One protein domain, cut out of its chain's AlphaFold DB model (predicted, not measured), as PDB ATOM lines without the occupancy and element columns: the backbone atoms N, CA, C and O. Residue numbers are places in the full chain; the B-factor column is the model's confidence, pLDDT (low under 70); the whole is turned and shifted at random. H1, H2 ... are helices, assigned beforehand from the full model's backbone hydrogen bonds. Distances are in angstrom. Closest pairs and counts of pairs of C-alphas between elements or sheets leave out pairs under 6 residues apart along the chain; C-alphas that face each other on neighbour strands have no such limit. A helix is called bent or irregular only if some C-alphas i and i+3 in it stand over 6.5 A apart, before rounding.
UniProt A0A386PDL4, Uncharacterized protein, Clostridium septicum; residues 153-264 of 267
ATOM      1  N   SER A 153       3.943 -54.400  43.105       91.62
ATOM      2  CA  SER A 153       3.589 -53.699  41.863       91.62
ATOM      3  C   SER A 153       2.414 -52.739  42.048       91.62
ATOM      4  O   SER A 153       2.450 -51.633  41.511       91.62
ATOM      5  N   VAL A 154       1.415 -53.123  42.849       93.25
ATOM      6  CA  VAL A 154       0.259 -52.280  43.177       93.25
ATOM      7  C   VAL A 154       0.702 -51.080  44.000       93.25
ATOM      8  O   VAL A 154       0.318 -49.955  43.702       93.25
ATOM      9  N   LYS A 155       1.548 -51.300  45.013       93.50
ATOM     10  CA  LYS A 155       2.035 -50.223  45.887       93.50
ATOM     11  C   LYS A 155       2.824 -49.181  45.107       93.50
ATOM     12  O   LYS A 155       2.583 -47.991  45.275       93.50
ATOM     13  N   ILE A 156       3.726 -49.639  44.236       93.56
ATOM     14  CA  ILE A 156       4.533 -48.786  43.354       93.56
ATOM     15  C   ILE A 156       3.634 -47.965  42.427       93.56
ATOM     16  O   ILE A 156       3.802 -46.751  42.322       93.56
ATOM     17  N   TYR A 157       2.665 -48.620  41.782       95.06
ATOM     18  CA  TYR A 157       1.693 -47.954  40.922       95.06
ATOM     19  C   TYR A 157       0.914 -46.882  41.692       95.06
ATOM     20  O   TYR A 157       0.907 -45.720  41.295       95.06
ATOM     21  N   THR A 158       0.314 -47.247  42.827       94.62
ATOM     22  CA  THR A 158      -0.517 -46.340  43.624       94.62
ATOM     23  C   THR A 158       0.283 -45.153  44.154       94.62
ATOM     24  O   THR A 158      -0.230 -44.036  44.152       94.62
ATOM     25  N   ASP A 159       1.532 -45.360  44.575       93.50
ATOM     26  CA  ASP A 159       2.424 -44.286  45.024       93.50
ATOM     27  C   ASP A 159       2.683 -43.252  43.913       93.50
ATOM     28  O   ASP A 159       2.499 -42.055  44.131       93.50
ATOM     29  N   LEU A 160       3.050 -43.693  42.705       95.06
ATOM     30  CA  LEU A 160       3.318 -42.773  41.592       95.06
ATOM     31  C   LEU A 160       2.054 -42.079  41.081       95.06
ATOM     32  O   LEU A 160       2.079 -40.874  40.822       95.06
ATOM     33  N   VAL A 161       0.948 -42.811  40.952       95.19
ATOM     34  CA  VAL A 161      -0.330 -42.245  40.499       95.19
ATOM     35  C   VAL A 161      -0.814 -41.173  41.479       95.19
ATOM     36  O   VAL A 161      -1.120 -40.064  41.049       95.19
ATOM     37  N   ASN A 162      -0.748 -41.418  42.795       93.75
ATOM     38  CA  ASN A 162      -1.088 -40.410  43.810       93.75
ATOM     39  C   ASN A 162      -0.179 -39.168  43.774       93.75
ATOM     40  O   ASN A 162      -0.617 -38.075  44.125       93.75
ATOM     41  N   LYS A 163       1.077 -39.308  43.334       94.19
ATOM     42  CA  LYS A 163       1.999 -38.177  43.111       94.19
ATOM     43  C   LYS A 163       1.690 -37.394  41.822       94.19
ATOM     44  O   LYS A 163       2.349 -36.393  41.527       94.19
ATOM     45  N   GLY A 164       0.696 -37.823  41.041       95.88
ATOM     46  CA  GLY A 164       0.315 -37.208  39.771       95.88
ATOM     47  C   GLY A 164       1.294 -37.513  38.637       95.88
ATOM     48  O   GLY A 164       1.442 -36.697  37.723       95.88
ATOM     49  N   PHE A 165       1.994 -38.652  38.707       96.81
ATOM     50  CA  PHE A 165       2.951 -39.081  37.684       96.81
ATOM     51  C   PHE A 165       2.309 -39.138  36.293       96.81
ATOM     52  O   PHE A 165       2.857 -38.577  35.348       96.81
ATOM     53  N   VAL A 166       1.125 -39.751  36.186       95.50
ATOM     54  CA  VAL A 166       0.412 -39.968  34.915       95.50
ATOM     55  C   VAL A 166       0.101 -38.650  34.216       95.50
ATOM     56  O   VAL A 166       0.417 -38.478  33.040       95.50
ATOM     57  N   THR A 167      -0.442 -37.677  34.947       96.12
ATOM     58  CA  THR A 167      -0.723 -36.342  34.411       96.12
ATOM     59  C   THR A 167       0.547 -35.656  33.911       96.12
ATOM     60  O   THR A 167       0.563 -35.120  32.804       96.12
ATOM     61  N   LYS A 168       1.627 -35.687  34.702       97.94
ATOM     62  CA  LYS A 168       2.882 -35.010  34.348       97.94
ATOM     63  C   LYS A 168       3.564 -35.648  33.148       97.94
ATOM     64  O   LYS A 168       3.968 -34.933  32.237       97.94
ATOM     65  N   ILE A 169       3.660 -36.976  33.110       97.94
ATOM     66  CA  ILE A 169       4.323 -37.654  31.997       97.94
ATOM     67  C   ILE A 169       3.535 -37.488  30.694       97.94
ATOM     68  O   ILE A 169       4.130 -37.168  29.667       97.94
ATOM     69  N   ASN A 170       2.201 -37.600  30.738       96.94
ATOM     70  CA  ASN A 170       1.358 -37.431  29.553       96.94
ATOM     71  C   ASN A 170       1.378 -35.995  29.025       96.94
ATOM     72  O   ASN A 170       1.371 -35.806  27.811       96.94
ATOM     73  N   LYS A 171       1.468 -34.988  29.904       97.75
ATOM     74  CA  LYS A 171       1.646 -33.589  29.491       97.75
ATOM     75  C   LYS A 171       2.902 -33.422  28.632       97.75
ATOM     76  O   LYS A 171       2.816 -32.901  27.527       97.75
ATOM     77  N   ILE A 172       4.044 -33.922  29.100       98.44
ATOM     78  CA  ILE A 172       5.325 -33.787  28.388       98.44
ATOM     79  C   ILE A 172       5.315 -34.585  27.079       98.44
ATOM     80  O   ILE A 172       5.810 -34.100  26.065       98.44
ATOM     81  N   ILE A 173       4.741 -35.794  27.077       98.31
ATOM     82  CA  ILE A 173       4.575 -36.596  25.855       98.31
ATOM     83  C   ILE A 173       3.707 -35.845  24.837       98.31
ATOM     84  O   ILE A 173       4.069 -35.778  23.666       98.31
ATOM     85  N   SER A 174       2.592 -35.254  25.276       97.19
ATOM     86  CA  SER A 174       1.691 -34.487  24.412       97.19
ATOM     87  C   SER A 174       2.368 -33.249  23.830       97.19
ATOM     88  O   SER A 174       2.217 -32.979  22.641       97.19
ATOM     89  N   GLU A 175       3.119 -32.502  24.640       97.00
ATOM     90  CA  GLU A 175       3.887 -31.348  24.166       97.00
ATOM     91  C   GLU A 175       4.971 -31.772  23.169       97.00
ATOM     92  O   GLU A 175       5.089 -31.177  22.099       97.00
ATOM     93  N   ALA A 176       5.703 -32.852  23.460       97.88
ATOM     94  CA  ALA A 176       6.679 -33.417  22.536       97.88
ATOM     95  C   ALA A 176       6.033 -33.812  21.200       97.88
ATOM     96  O   ALA A 176       6.543 -33.430  20.151       97.88
ATOM     97  N   ASN A 177       4.896 -34.513  21.231       96.56
ATOM     98  CA  ASN A 177       4.135 -34.868  20.033       96.56
ATOM     99  C   ASN A 177       3.719 -33.617  19.241       96.56
ATOM    100  O   ASN A 177       3.998 -33.522  18.047       96.56
ATOM    101  N   SER A 178       3.121 -32.625  19.906       94.94
ATOM    102  CA  SER A 178       2.665 -31.394  19.248       94.94
ATOM    103  C   SER A 178       3.806 -30.641  18.568       94.94
ATOM    104  O   SER A 178       3.620 -30.139  17.465       94.94
ATOM    105  N   ILE A 179       4.994 -30.596  19.176       96.31
ATOM    106  CA  ILE A 179       6.164 -29.947  18.572       96.31
ATOM    107  C   ILE A 179       6.724 -30.778  17.412       96.31
ATOM    108  O   ILE A 179       7.030 -30.219  16.361       96.31
ATOM    109  N   ILE A 180       6.841 -32.102  17.573       95.81
ATOM    110  CA  ILE A 180       7.378 -32.993  16.531       95.81
ATOM    111  C   ILE A 180       6.566 -32.882  15.237       95.81
ATOM    112  O   ILE A 180       7.144 -32.832  14.157       95.81
ATOM    113  N   TYR A 181       5.239 -32.813  15.356       93.50
ATOM    114  CA  TYR A 181       4.319 -32.761  14.220       93.50
ATOM    115  C   TYR A 181       3.844 -31.340  13.881       93.50
ATOM    116  O   TYR A 181       2.902 -31.180  13.098       93.50
ATOM    117  N   TYR A 182       4.467 -30.307  14.459       92.56
ATOM    118  CA  TYR A 182       3.966 -28.939  14.356       92.56
ATOM    119  C   TYR A 182       3.956 -28.429  12.918       92.56
ATOM    120  O   TYR A 182       3.000 -27.794  12.480       92.56
ATOM    121  N   ASP A 183       5.013 -28.710  12.163       85.69
ATOM    122  CA  ASP A 183       5.172 -28.213  10.799       85.69
ATOM    123  C   ASP A 183       4.131 -28.786   9.828       85.69
ATOM    124  O   ASP A 183       3.604 -28.074   8.971       85.69
ATOM    125  N   LYS A 184       3.755 -30.048  10.038       84.38
ATOM    126  CA  LYS A 184       2.708 -30.761   9.301       84.38
ATOM    127  C   LYS A 184       1.302 -30.242   9.602       84.38
ATOM    128  O   LYS A 184       0.425 -30.381   8.751       84.38
ATOM    129  N   GLN A 185       1.073 -29.686  10.790       83.50
ATOM    130  CA  GLN A 185      -0.266 -29.297  11.249       83.50
ATOM    131  C   GLN A 185      -0.500 -27.779  11.234       83.50
ATOM    132  O   GLN A 185      -1.596 -27.334  10.894       83.50
ATOM    133  N   TRP A 186       0.517 -26.985  11.572       82.38
ATOM    134  CA  TRP A 186       0.388 -25.551  11.857       82.38
ATOM    135  C   TRP A 186       1.475 -24.671  11.211       82.38
ATOM    136  O   TRP A 186       1.357 -23.448  11.252       82.38
ATOM    137  N   GLY A 187       2.487 -25.250  10.552       83.31
ATOM    138  CA  GLY A 187       3.394 -24.519   9.657       83.31
ATOM    139  C   GLY A 187       4.830 -24.355  10.161       83.31
ATOM    140  O   GLY A 187       5.664 -25.223   9.949       83.31
ATOM    141  N   SER A 188       5.194 -23.201  10.720       87.56
ATOM    142  CA  SER A 188       6.601 -22.899  11.044       87.56
ATOM    143  C   SER A 188       6.932 -23.178  12.509       87.56
ATOM    144  O   SER A 188       6.255 -22.678  13.397       87.56
ATOM    145  N   LEU A 189       8.043 -23.875  12.765       91.50
ATOM    146  CA  LEU A 189       8.600 -24.087  14.111       91.50
ATOM    147  C   LEU A 189       9.296 -22.844  14.704       91.50
ATOM    148  O   LEU A 189       9.811 -22.905  15.815       91.50
ATOM    149  N   ALA A 190       9.351 -21.724  13.973       90.19
ATOM    150  CA  ALA A 190      10.137 -20.550  14.365       90.19
ATOM    151  C   ALA A 190       9.700 -19.894  15.683       90.19
ATOM    152  O   ALA A 190      10.557 -19.368  16.393       90.19
ATOM    153  N   ASP A 191       8.406 -19.955  15.994       90.06
ATOM    154  CA  ASP A 191       7.803 -19.323  17.174       90.06
ATOM    155  C   ASP A 191       7.432 -20.347  18.262       90.06
ATOM    156  O   ASP A 191       6.775 -20.013  19.246       90.06
ATOM    157  N   VAL A 192       7.833 -21.610  18.088       94.88
ATOM    158  CA  VAL A 192       7.557 -22.677  19.052       94.88
ATOM    159  C   VAL A 192       8.559 -22.606  20.198       94.88
ATOM    160  O   VAL A 192       9.774 -22.693  20.001       94.88
ATOM    161  N   GLU A 193       8.041 -22.463  21.415       95.25
ATOM    162  CA  GLU A 193       8.864 -22.427  22.618       95.25
ATOM    163  C   GLU A 193       9.424 -23.821  22.966       95.25
ATOM    164  O   GLU A 193       8.750 -24.836  22.764       95.25
ATOM    165  N   PRO A 194      10.656 -23.903  23.506       97.19
ATOM    166  CA  PRO A 194      11.197 -25.152  24.032       97.19
ATOM    167  C   PRO A 194      10.356 -25.705  25.185       97.19
ATOM    168  O   PRO A 194       9.858 -24.950  26.018       97.19
ATOM    169  N   ILE A 195      10.309 -27.031  25.304       98.00
ATOM    170  CA  ILE A 195       9.681 -27.701  26.446       98.00
ATOM    171  C   ILE A 195      10.479 -27.345  27.714       98.00
ATOM    172  O   ILE A 195      11.698 -27.575  27.736       98.00
ATOM    173  N   PRO A 196       9.841 -26.818  28.774       97.94
ATOM    174  CA  PRO A 196      10.522 -26.451  30.012       97.94
ATOM    175  C   PRO A 196      11.306 -27.609  30.642       97.94
ATOM    176  O   PRO A 196      10.806 -28.722  30.808       97.94
ATOM    177  N   GLU A 197      12.551 -27.345  31.058       94.69
ATOM    178  CA  GLU A 197      13.369 -28.345  31.764       94.69
ATOM    179  C   GLU A 197      12.792 -28.718  33.139       94.69
ATOM    180  O   GLU A 197      13.115 -29.785  33.666       94.69
ATOM    181  N   GLU A 198      11.966 -27.852  33.740       97.38
ATOM    182  CA  GLU A 198      11.355 -28.134  35.040       97.38
ATOM    183  C   GLU A 198      10.379 -29.307  34.967       97.38
ATOM    184  O   GLU A 198      10.379 -30.115  35.889       97.38
ATOM    185  N   TYR A 199       9.677 -29.514  33.849       97.62
ATOM    186  CA  TYR A 199       8.787 -30.669  33.701       97.62
ATOM    187  C   TYR A 199       9.517 -32.014  33.842       97.62
ATOM    188  O   TYR A 199       9.011 -32.939  34.478       97.62
ATOM    189  N   ILE A 200      10.731 -32.132  33.290       97.56
ATOM    190  CA  ILE A 200      11.549 -33.342  33.463       97.56
ATOM    191  C   ILE A 200      12.045 -33.459  34.905       97.56
ATOM    192  O   ILE A 200      11.967 -34.545  35.480       97.56
ATOM    193  N   LYS A 201      12.498 -32.355  35.512       97.12
ATOM    194  CA  LYS A 201      12.952 -32.351  36.912       97.12
ATOM    195  C   LYS A 201      11.831 -32.770  37.861       97.12
ATOM    196  O   LYS A 201      12.070 -33.553  38.772       97.12
ATOM    197  N   GLU A 202      10.603 -32.313  37.631       96.81
ATOM    198  CA  GLU A 202       9.440 -32.731  38.414       96.81
ATOM    199  C   GLU A 202       9.214 -34.244  38.365       96.81
ATOM    200  O   GLU A 202       8.904 -34.836  39.398       96.81
ATOM    201  N   LEU A 203       9.394 -34.881  37.200       96.50
ATOM    202  CA  LEU A 203       9.323 -36.339  37.083       96.50
ATOM    203  C   LEU A 203      10.479 -37.024  37.813       96.50
ATOM    204  O   LEU A 203      10.243 -37.967  38.562       96.50
ATOM    205  N   GLU A 204      11.716 -36.560  37.629       95.50
ATOM    206  CA  GLU A 204      12.900 -37.132  38.283       95.50
ATOM    207  C   GLU A 204      12.798 -37.069  39.816       95.50
ATOM    208  O   GLU A 204      13.086 -38.059  40.497       95.50
ATOM    209  N   ASN A 205      12.294 -35.951  40.349       95.56
ATOM    210  CA  ASN A 205      12.106 -35.717  41.782       95.56
ATOM    211  C   ASN A 205      11.168 -36.747  42.435       95.56
ATOM    212  O   ASN A 205      11.318 -37.066  43.616       95.56
ATOM    213  N   MET A 206      10.232 -37.338  41.679       95.25
ATOM    214  CA  MET A 206       9.348 -38.391  42.200       95.25
ATOM    215  C   MET A 206      10.102 -39.654  42.631       95.25
ATOM    216  O   MET A 206       9.583 -40.428  43.441       95.25
ATOM    217  N   PHE A 207      11.317 -39.849  42.109       94.25
ATOM    218  CA  PHE A 207      12.142 -41.034  42.320       94.25
ATOM    219  C   PHE A 207      13.355 -40.791  43.234       94.25
ATOM    220  O   PHE A 207      14.175 -41.695  43.406       94.25
ATOM    221  N   GLU A 208      13.527 -39.600  43.814       90.62
ATOM    222  CA  GLU A 208      14.706 -39.288  44.639       90.62
ATOM    223  C   GLU A 208      14.721 -40.032  45.977       90.62
ATOM    224  O   GLU A 208      15.768 -40.508  46.411       90.62
ATOM    225  N   VAL A 209      13.553 -40.160  46.609       87.81
ATOM    226  CA  VAL A 209      13.393 -40.720  47.963       87.81
ATOM    227  C   VAL A 209      12.850 -42.152  47.968       87.81
ATOM    228  O   VAL A 209      12.420 -42.650  49.007       87.81
ATOM    229  N   VAL A 210      12.843 -42.817  46.811       89.88
ATOM    230  CA  VAL A 210      12.366 -44.199  46.664       89.88
ATOM    231  C   VAL A 210      13.527 -45.155  46.406       89.88
ATOM    232  O   VAL A 210      14.599 -44.765  45.945       89.88
ATOM    233  N   ASP A 211      13.302 -46.443  46.655       91.69
ATOM    234  CA  ASP A 211      14.228 -47.492  46.232       91.69
ATOM    235  C   ASP A 211      14.196 -47.638  44.702       91.69
ATOM    236  O   ASP A 211      13.381 -48.378  44.148       91.69
ATOM    237  N   LYS A 212      15.090 -46.923  44.008       90.56
ATOM    238  CA  LYS A 212      15.153 -46.867  42.537       90.56
ATOM    239  C   LYS A 212      15.255 -48.237  41.868       90.56
ATOM    240  O   LYS A 212      14.884 -48.344  40.700       90.56
ATOM    241  N   ALA A 213      15.737 -49.278  42.551       92.31
ATOM    242  CA  ALA A 213      15.792 -50.626  41.987       92.31
ATOM    243  C   ALA A 213      14.387 -51.168  41.665       92.31
ATOM    244  O   ALA A 213      14.204 -51.873  40.674       92.31
ATOM    245  N   LYS A 214      13.379 -50.777  42.452       91.12
ATOM    246  CA  LYS A 214      11.981 -51.193  42.271       91.12
ATOM    247  C   LYS A 214      11.254 -50.456  41.143       91.12
ATOM    248  O   LYS A 214      10.251 -50.951  40.644       91.12
ATOM    249  N   TYR A 215      11.767 -49.294  40.741       93.56
ATOM    250  CA  TYR A 215      11.152 -48.394  39.758       93.56
ATOM    251  C   TYR A 215      11.935 -48.363  38.435       93.56
ATOM    252  O   TYR A 215      11.728 -47.472  37.615       93.56
ATOM    253  N   GLN A 216      12.872 -49.296  38.222       92.44
ATOM    254  CA  GLN A 216      13.777 -49.273  37.064       92.44
ATOM    255  C   GLN A 216      13.047 -49.235  35.723       92.44
ATOM    256  O   GLN A 216      13.483 -48.546  34.802       92.44
ATOM    257  N   ASP A 217      11.934 -49.957  35.614       90.62
ATOM    258  CA  ASP A 217      11.141 -50.008  34.394       90.62
ATOM    259  C   ASP A 217      10.623 -48.619  34.004       90.62
ATOM    260  O   ASP A 217      10.891 -48.162  32.894       90.62
ATOM    261  N   ILE A 218       9.984 -47.907  34.930       94.88
ATOM    262  CA  ILE A 218       9.414 -46.586  34.669       94.88
ATOM    263  C   ILE A 218      10.471 -45.479  34.645       94.88
ATOM    264  O   ILE A 218      10.389 -44.583  33.805       94.88
ATOM    265  N   ILE A 219      11.528 -45.578  35.459       96.38
ATOM    266  CA  ILE A 219      12.685 -44.671  35.390       96.38
ATOM    267  C   ILE A 219      13.305 -44.725  33.989       96.38
ATOM    268  O   ILE A 219      13.604 -43.686  33.405       96.38
ATOM    269  N   SER A 220      13.431 -45.916  33.393       96.31
ATOM    270  CA  SER A 220      13.973 -46.052  32.036       96.31
ATOM    271  C   SER A 220      13.122 -45.353  30.967       96.31
ATOM    272  O   SER A 220      13.655 -44.910  29.947       96.31
ATOM    273  N   VAL A 221      11.809 -45.232  31.189       97.19
ATOM    274  CA  VAL A 221      10.889 -44.503  30.307       97.19
ATOM    275  C   VAL A 221      11.062 -42.994  30.487       97.19
ATOM    276  O   VAL A 221      11.162 -42.276  29.492       97.19
ATOM    277  N   VAL A 222      11.196 -42.521  31.730       97.75
ATOM    278  CA  VAL A 222      11.478 -41.106  32.040       97.75
ATOM    279  C   VAL A 222      12.802 -40.656  31.417       97.75
ATOM    280  O   VAL A 222      12.856 -39.598  30.795       97.75
ATOM    281  N   GLU A 223      13.849 -41.482  31.466       97.81
ATOM    282  CA  GLU A 223      15.135 -41.176  30.820       97.81
ATOM    283  C   GLU A 223      15.022 -41.070  29.288       97.81
ATOM    284  O   GLU A 223      15.661 -40.222  28.655       97.81
ATOM    285  N   LYS A 224      14.175 -41.897  28.662       98.06
ATOM    286  CA  LYS A 224      13.898 -41.791  27.219       98.06
ATOM    287  C   LYS A 224      13.171 -40.499  26.882       98.06
ATOM    288  O   LYS A 224      13.544 -39.842  25.911       98.06
ATOM    289  N   LEU A 225      12.191 -40.119  27.697       98.44
ATOM    290  CA  LEU A 225      11.465 -38.864  27.540       98.44
ATOM    291  C   LEU A 225      12.381 -37.655  27.722       98.44
ATOM    292  O   LEU A 225      12.392 -36.771  26.872       98.44
ATOM    293  N   LYS A 226      13.240 -37.663  28.742       98.56
ATOM    294  CA  LYS A 226      14.282 -36.648  28.945       98.56
ATOM    295  C   LYS A 226      15.186 -36.505  27.724       98.56
ATOM    296  O   LYS A 226      15.447 -35.392  27.272       98.56
ATOM    297  N   LYS A 227      15.648 -37.624  27.155       98.38
ATOM    298  CA  LYS A 227      16.463 -37.605  25.932       98.38
ATOM    299  C   LYS A 227      15.686 -37.047  24.737       98.38
ATOM    300  O   LYS A 227      16.270 -36.318  23.939       98.38
ATOM    301  N   LEU A 228      14.405 -37.388  24.596       98.50
ATOM    302  CA  LEU A 228      13.549 -36.853  23.538       98.50
ATOM    303  C   LEU A 228      13.388 -35.335  23.674       98.50
ATOM    304  O   LEU A 228      13.720 -34.622  22.732       98.50
ATOM    305  N   VAL A 229      12.982 -34.856  24.852       98.56
ATOM    306  CA  VAL A 229      12.832 -33.427  25.172       98.56
ATOM    307  C   VAL A 229      14.122 -32.663  24.900       98.56
ATOM    308  O   VAL A 229      14.098 -31.617  24.256       98.56
ATOM    309  N   LYS A 230      15.271 -33.215  25.311       98.56
ATOM    310  CA  LYS A 230      16.571 -32.612  25.013       98.56
ATOM    311  C   LYS A 230      16.787 -32.454  23.505       98.56
ATOM    312  O   LYS A 230      17.146 -31.368  23.067       98.56
ATOM    313  N   ASN A 231      16.542 -33.500  22.712       98.44
ATOM    314  CA  ASN A 231      16.727 -33.429  21.260       98.44
ATOM    315  C   ASN A 231      15.784 -32.405  20.610       98.44
ATOM    316  O   ASN A 231      16.224 -31.668  19.735       98.44
ATOM    317  N   ILE A 232      14.517 -32.347  21.039       98.38
ATOM    318  CA  ILE A 232      13.544 -31.351  20.561       98.38
ATOM    319  C   ILE A 232      14.069 -29.943  20.844       98.38
ATOM    320  O   ILE A 232      14.202 -29.127  19.934       98.38
ATOM    321  N   ASN A 233      14.441 -29.677  22.096       98.44
ATOM    322  CA  ASN A 233      14.924 -28.367  22.518       98.44
ATOM    323  C   ASN A 233      16.228 -27.973  21.814       98.44
ATOM    324  O   ASN A 233      16.402 -26.805  21.471       98.44
ATOM    325  N   ASP A 234      17.136 -28.923  21.582       98.25
ATOM    326  CA  ASP A 234      18.381 -28.685  20.847       98.25
ATOM    327  C   ASP A 234      18.095 -28.313  19.378       98.25
ATOM    328  O   ASP A 234      18.699 -27.366  18.875       98.25
ATOM    329  N   ILE A 235      17.129 -28.974  18.720       97.75
ATOM    330  CA  ILE A 235      16.687 -28.651  17.349       97.75
ATOM    331  C   ILE A 235      16.043 -27.262  17.278       97.75
ATOM    332  O   ILE A 235      16.362 -26.485  16.376       97.75
ATOM    333  N   LEU A 236      15.160 -26.927  18.227       97.06
ATOM    334  CA  LEU A 236      14.525 -25.607  18.289       97.06
ATOM    335  C   LEU A 236      15.572 -24.498  18.467       97.06
ATOM    336  O   LEU A 236      15.551 -23.494  17.756       97.06
ATOM    337  N   LYS A 237      16.547 -24.706  19.363       96.62
ATOM    338  CA  LYS A 237      17.638 -23.752  19.622       96.62
ATOM    339  C   LYS A 237      18.585 -23.601  18.429       96.62
ATOM    340  O   LYS A 237      18.988 -22.478  18.124       96.62
ATOM    341  N   SER A 238      18.959 -24.701  17.770       97.12
ATOM    342  CA  SER A 238      19.861 -24.670  16.610       97.12
ATOM    343  C   SER A 238      19.174 -24.219  15.321       97.12
ATOM    344  O   SER A 238      19.859 -23.894  14.352       97.12
ATOM    345  N   LYS A 239      17.833 -24.162  15.317       95.62
ATOM    346  CA  LYS A 239      16.980 -23.874  14.154       95.62
ATOM    347  C   LYS A 239      17.121 -24.892  13.022       95.62
ATOM    348  O   LYS A 239      16.765 -24.621  11.876       95.62
ATOM    349  N   GLU A 240      17.616 -26.088  13.324       95.44
ATOM    350  CA  GLU A 240      17.760 -27.182  12.361       95.44
ATOM    351  C   GLU A 240      16.446 -27.969  12.231       95.44
ATOM    352  O   GLU A 240      16.423 -29.189  12.373       95.44
ATOM    353  N   TYR A 241      15.336 -27.268  11.974       94.50
ATOM    354  CA  TYR A 241      13.968 -27.807  12.042       94.50
ATOM    355  C   TYR A 241      13.738 -29.054  11.185       94.50
ATOM    356  O   TYR A 241      12.986 -29.936  11.581       94.50
ATOM    357  N   TYR A 242      14.456 -29.187  10.069       91.88
ATOM    358  CA  TYR A 242      14.424 -30.382   9.220       91.88
ATOM    359  C   TYR A 242      14.804 -31.681   9.963       91.88
ATOM    360  O   TYR A 242      14.507 -32.774   9.493       91.88
ATOM    361  N   LYS A 243      15.479 -31.590  11.117       95.94
ATOM    362  CA  LYS A 243      15.804 -32.746  11.963       95.94
ATOM    363  C   LYS A 243      14.625 -33.218  12.817       95.94
ATOM    364  O   LYS A 243      14.726 -34.304  13.384       95.94
ATOM    365  N   MET A 244      13.538 -32.450  12.920       95.62
ATOM    366  CA  MET A 244      12.380 -32.814  13.743       95.62
ATOM    367  C   MET A 244      11.723 -34.113  13.255       95.62
ATOM    368  O   MET A 244      11.386 -34.969  14.069       95.62
ATOM    369  N   GLU A 245      11.693 -34.335  11.935       92.69
ATOM    370  CA  GLU A 245      11.191 -35.568  11.302       92.69
ATOM    371  C   GLU A 245      11.930 -36.836  11.792       92.69
ATOM    372  O   GLU A 245      11.367 -37.925  11.861       92.69
ATOM    373  N   GLN A 246      13.190 -36.711  12.231       95.44
ATOM    374  CA  GLN A 246      13.975 -37.836  12.768       95.44
ATOM    375  C   GLN A 246      13.513 -38.288  14.163       95.44
ATOM    376  O   GLN A 246      13.977 -39.317  14.676       95.44
ATOM    377  N   LEU A 247      12.665 -37.492  14.816       96.75
ATOM    378  CA  LEU A 247      12.104 -37.776  16.131       96.75
ATOM    379  C   LEU A 247      10.709 -38.397  16.057       96.75
ATOM    380  O   LEU A 247      10.198 -38.808  17.100       96.75
ATOM    381  N   GLU A 248      10.126 -38.517  14.865       93.94
ATOM    382  CA  GLU A 248       8.809 -39.117  14.682       93.94
ATOM    383  C   GLU A 248       8.707 -40.498  15.322       93.94
ATOM    384  O   GLU A 248       9.637 -41.311  15.292       93.94
ATOM    385  N   ASN A 249       7.539 -40.763  15.899       94.19
ATOM    386  CA  ASN A 249       7.195 -41.986  16.615       94.19
ATOM    387  C   ASN A 249       7.950 -42.250  17.921       94.19
ATOM    388  O   ASN A 249       7.603 -43.200  18.628       94.19
ATOM    389  N   ARG A 250       8.948 -41.441  18.298       96.00
ATOM    390  CA  ARG A 250       9.635 -41.620  19.589       96.00
ATOM    391  C   ARG A 250       8.725 -41.304  20.769       96.00
ATOM    392  O   ARG A 250       8.807 -41.975  21.794       96.00
ATOM    393  N   ASP A 251       7.870 -40.302  20.625       94.75
ATOM    394  CA  ASP A 251       6.818 -39.965  21.578       94.75
ATOM    395  C   ASP A 251       5.795 -41.109  21.705       94.75
ATOM    396  O   ASP A 251       5.497 -41.519  22.826       94.75
ATOM    397  N   TYR A 252       5.358 -41.712  20.589       94.81
ATOM    398  CA  TYR A 252       4.473 -42.884  20.607       94.81
ATOM    399  C   TYR A 252       5.123 -44.091  21.301       94.81
ATOM    400  O   TYR A 252       4.473 -44.753  22.108       94.81
ATOM    401  N   GLU A 253       6.407 -44.374  21.052       96.62
ATOM    402  CA  GLU A 253       7.130 -45.452  21.751       96.62
ATOM    403  C   GLU A 253       7.121 -45.241  23.273       96.62
ATOM    404  O   GLU A 253       6.939 -46.191  24.038       96.62
ATOM    405  N   ILE A 254       7.325 -43.999  23.721       97.75
ATOM    406  CA  ILE A 254       7.285 -43.642  25.141       97.75
ATOM    407  C   ILE A 254       5.859 -43.793  25.676       97.75
ATOM    408  O   ILE A 254       5.682 -44.432  26.711       97.75
ATOM    409  N   PHE A 255       4.858 -43.273  24.961       96.69
ATOM    410  CA  PHE A 255       3.445 -43.386  25.320       96.69
ATOM    411  C   PHE A 255       3.030 -44.842  25.551       96.69
ATOM    412  O   PHE A 255       2.495 -45.166  26.610       96.69
ATOM    413  N   TYR A 256       3.343 -45.742  24.614       95.06
ATOM    414  CA  TYR A 256       3.003 -47.157  24.760       95.06
ATOM    415  C   TYR A 256       3.697 -47.796  25.963       95.06
ATOM    416  O   TYR A 256       3.066 -48.559  26.680       95.06
ATOM    417  N   LYS A 257       4.948 -47.430  26.265       96.25
ATOM    418  CA  LYS A 257       5.648 -47.947  27.456       96.25
ATOM    419  C   LYS A 257       5.046 -47.454  28.762       96.25
ATOM    420  O   LYS A 257       5.016 -48.212  29.728       96.25
ATOM    421  N   VAL A 258       4.579 -46.206  28.800       95.75
ATOM    422  CA  VAL A 258       3.818 -45.693  29.944       95.75
ATOM    423  C   VAL A 258       2.514 -46.472  30.081       95.75
ATOM    424  O   VAL A 258       2.220 -46.958  31.167       95.75
ATOM    425  N   ASN A 259       1.770 -46.652  28.990       92.38
ATOM    426  CA  ASN A 259       0.503 -47.374  29.004       92.38
ATOM    427  C   ASN A 259       0.665 -48.846  29.432       92.38
ATOM    428  O   ASN A 259      -0.060 -49.316  30.305       92.38
ATOM    429  N   ASP A 260       1.662 -49.549  28.893       91.44
ATOM    430  CA  ASP A 260       1.996 -50.923  29.283       91.44
ATOM    431  C   ASP A 260       2.359 -51.008  30.770       91.44
ATOM    432  O   ASP A 260       1.938 -51.928  31.471       91.44
ATOM    433  N   TRP A 261       3.114 -50.026  31.276       94.00
ATOM    434  CA  TRP A 261       3.451 -49.951  32.694       94.00
ATOM    435  C   TRP A 261       2.225 -49.704  33.574       94.00
ATOM    436  O   TRP A 261       2.124 -50.312  34.640       94.00
ATOM    437  N   LEU A 262       1.295 -48.848  33.145       91.94
ATOM    438  CA  LEU A 262       0.047 -48.603  33.868       91.94
ATOM    439  C   LEU A 262      -0.790 -49.884  33.934       91.94
ATOM    440  O   LEU A 262      -1.237 -50.267  35.010       91.94
ATOM    441  N   MET A 263      -0.927 -50.590  32.813       88.19
ATOM    442  CA  MET A 263      -1.776 -51.777  32.685       88.19
ATOM    443  C   MET A 263      -1.167 -53.074  33.244       88.19
ATOM    444  O   MET A 263      -1.848 -54.098  33.266       88.19
ATOM    445  N   LYS A 264       0.092 -53.076  33.705       87.56
ATOM    446  CA  LYS A 264       0.746 -54.296  34.227       87.56
ATOM    447  C   LYS A 264       0.204 -54.765  35.584       87.56
ATOM    448  O   LYS A 264       0.574 -55.843  36.047       87.56
TER     449      LYS A 264
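Overview. This is residues 153 to 264 of the 267 residues of an uncharacterized protein of Clostridium septicum (UniProt A0A386PDL4). You will find an elongated bundle of three helices, H2, H5 and H7, with the short H4 packed on H2 and H5, away from H7. H1 sits at one end and H3 at the other, where H6 folds back from H5. The printed part has 112 residues with seven named helices, H1 to H7 in chain order, and no named strand; the class is all helix. It is compact, with a radius of gyration of the C-alphas of 14.8 A and spans of 44 by 24 by 19 A.

Arrangement. Start at H5, residues 212 to 238, which touches H7, residues 250 to 263, opposite ways at a shallow tilt of 22 degrees; the closest C-alphas, of Val 221 and Ile 254, are 6.4 A apart. H5 touches H2, residues 165 to 180, the same way at 28 degrees, a shallow tilt, closest at C-alphas 176 and 229, 6.7 A. H4, residues 197 to 205, forms a hairpin with H5, C-alphas 200 and 226 being closest at 6.2 A. H6, residues 241 to 247, also forms a hairpin with H5, closest at C-alphas 235 and 241, 6.0 A. H1, residues 153 to 162, is close to but not clearly touching H5, with C-alphas 156 and 215 closest at 7.5 A. H3, residues 182 to 185, is near H6. Every O i to N i+4 pair is within hydrogen-bond range in H1, H2, H4 and H7, against 20 of 23 in H5 and 0 of 3 in H6, which has 3 of 4 O i to N i+3 pairs; H3 is too short for an i+4 pair.

Along the chain. Find C-alpha 212 at (15.153, -46.867, 42.537); H5 runs 34.5 A from there to C-alpha 238, irregular where C-alphas 214 and 217 are 8.0 A apart, with a kink of 54 degrees near residue 219. H2 spans 22.5 A and H7 20.1 A, ending at C-alpha 263 at (-1.776, -51.777, 32.685).

Size, cuts and confidence. The C-alphas of Gly 187 and Asp 211 are farthest apart, 44.5 A. The link from H3 to H4 is long, 11 residues. The printed part has no cut, and no printed residue is under 70 in pLDDT.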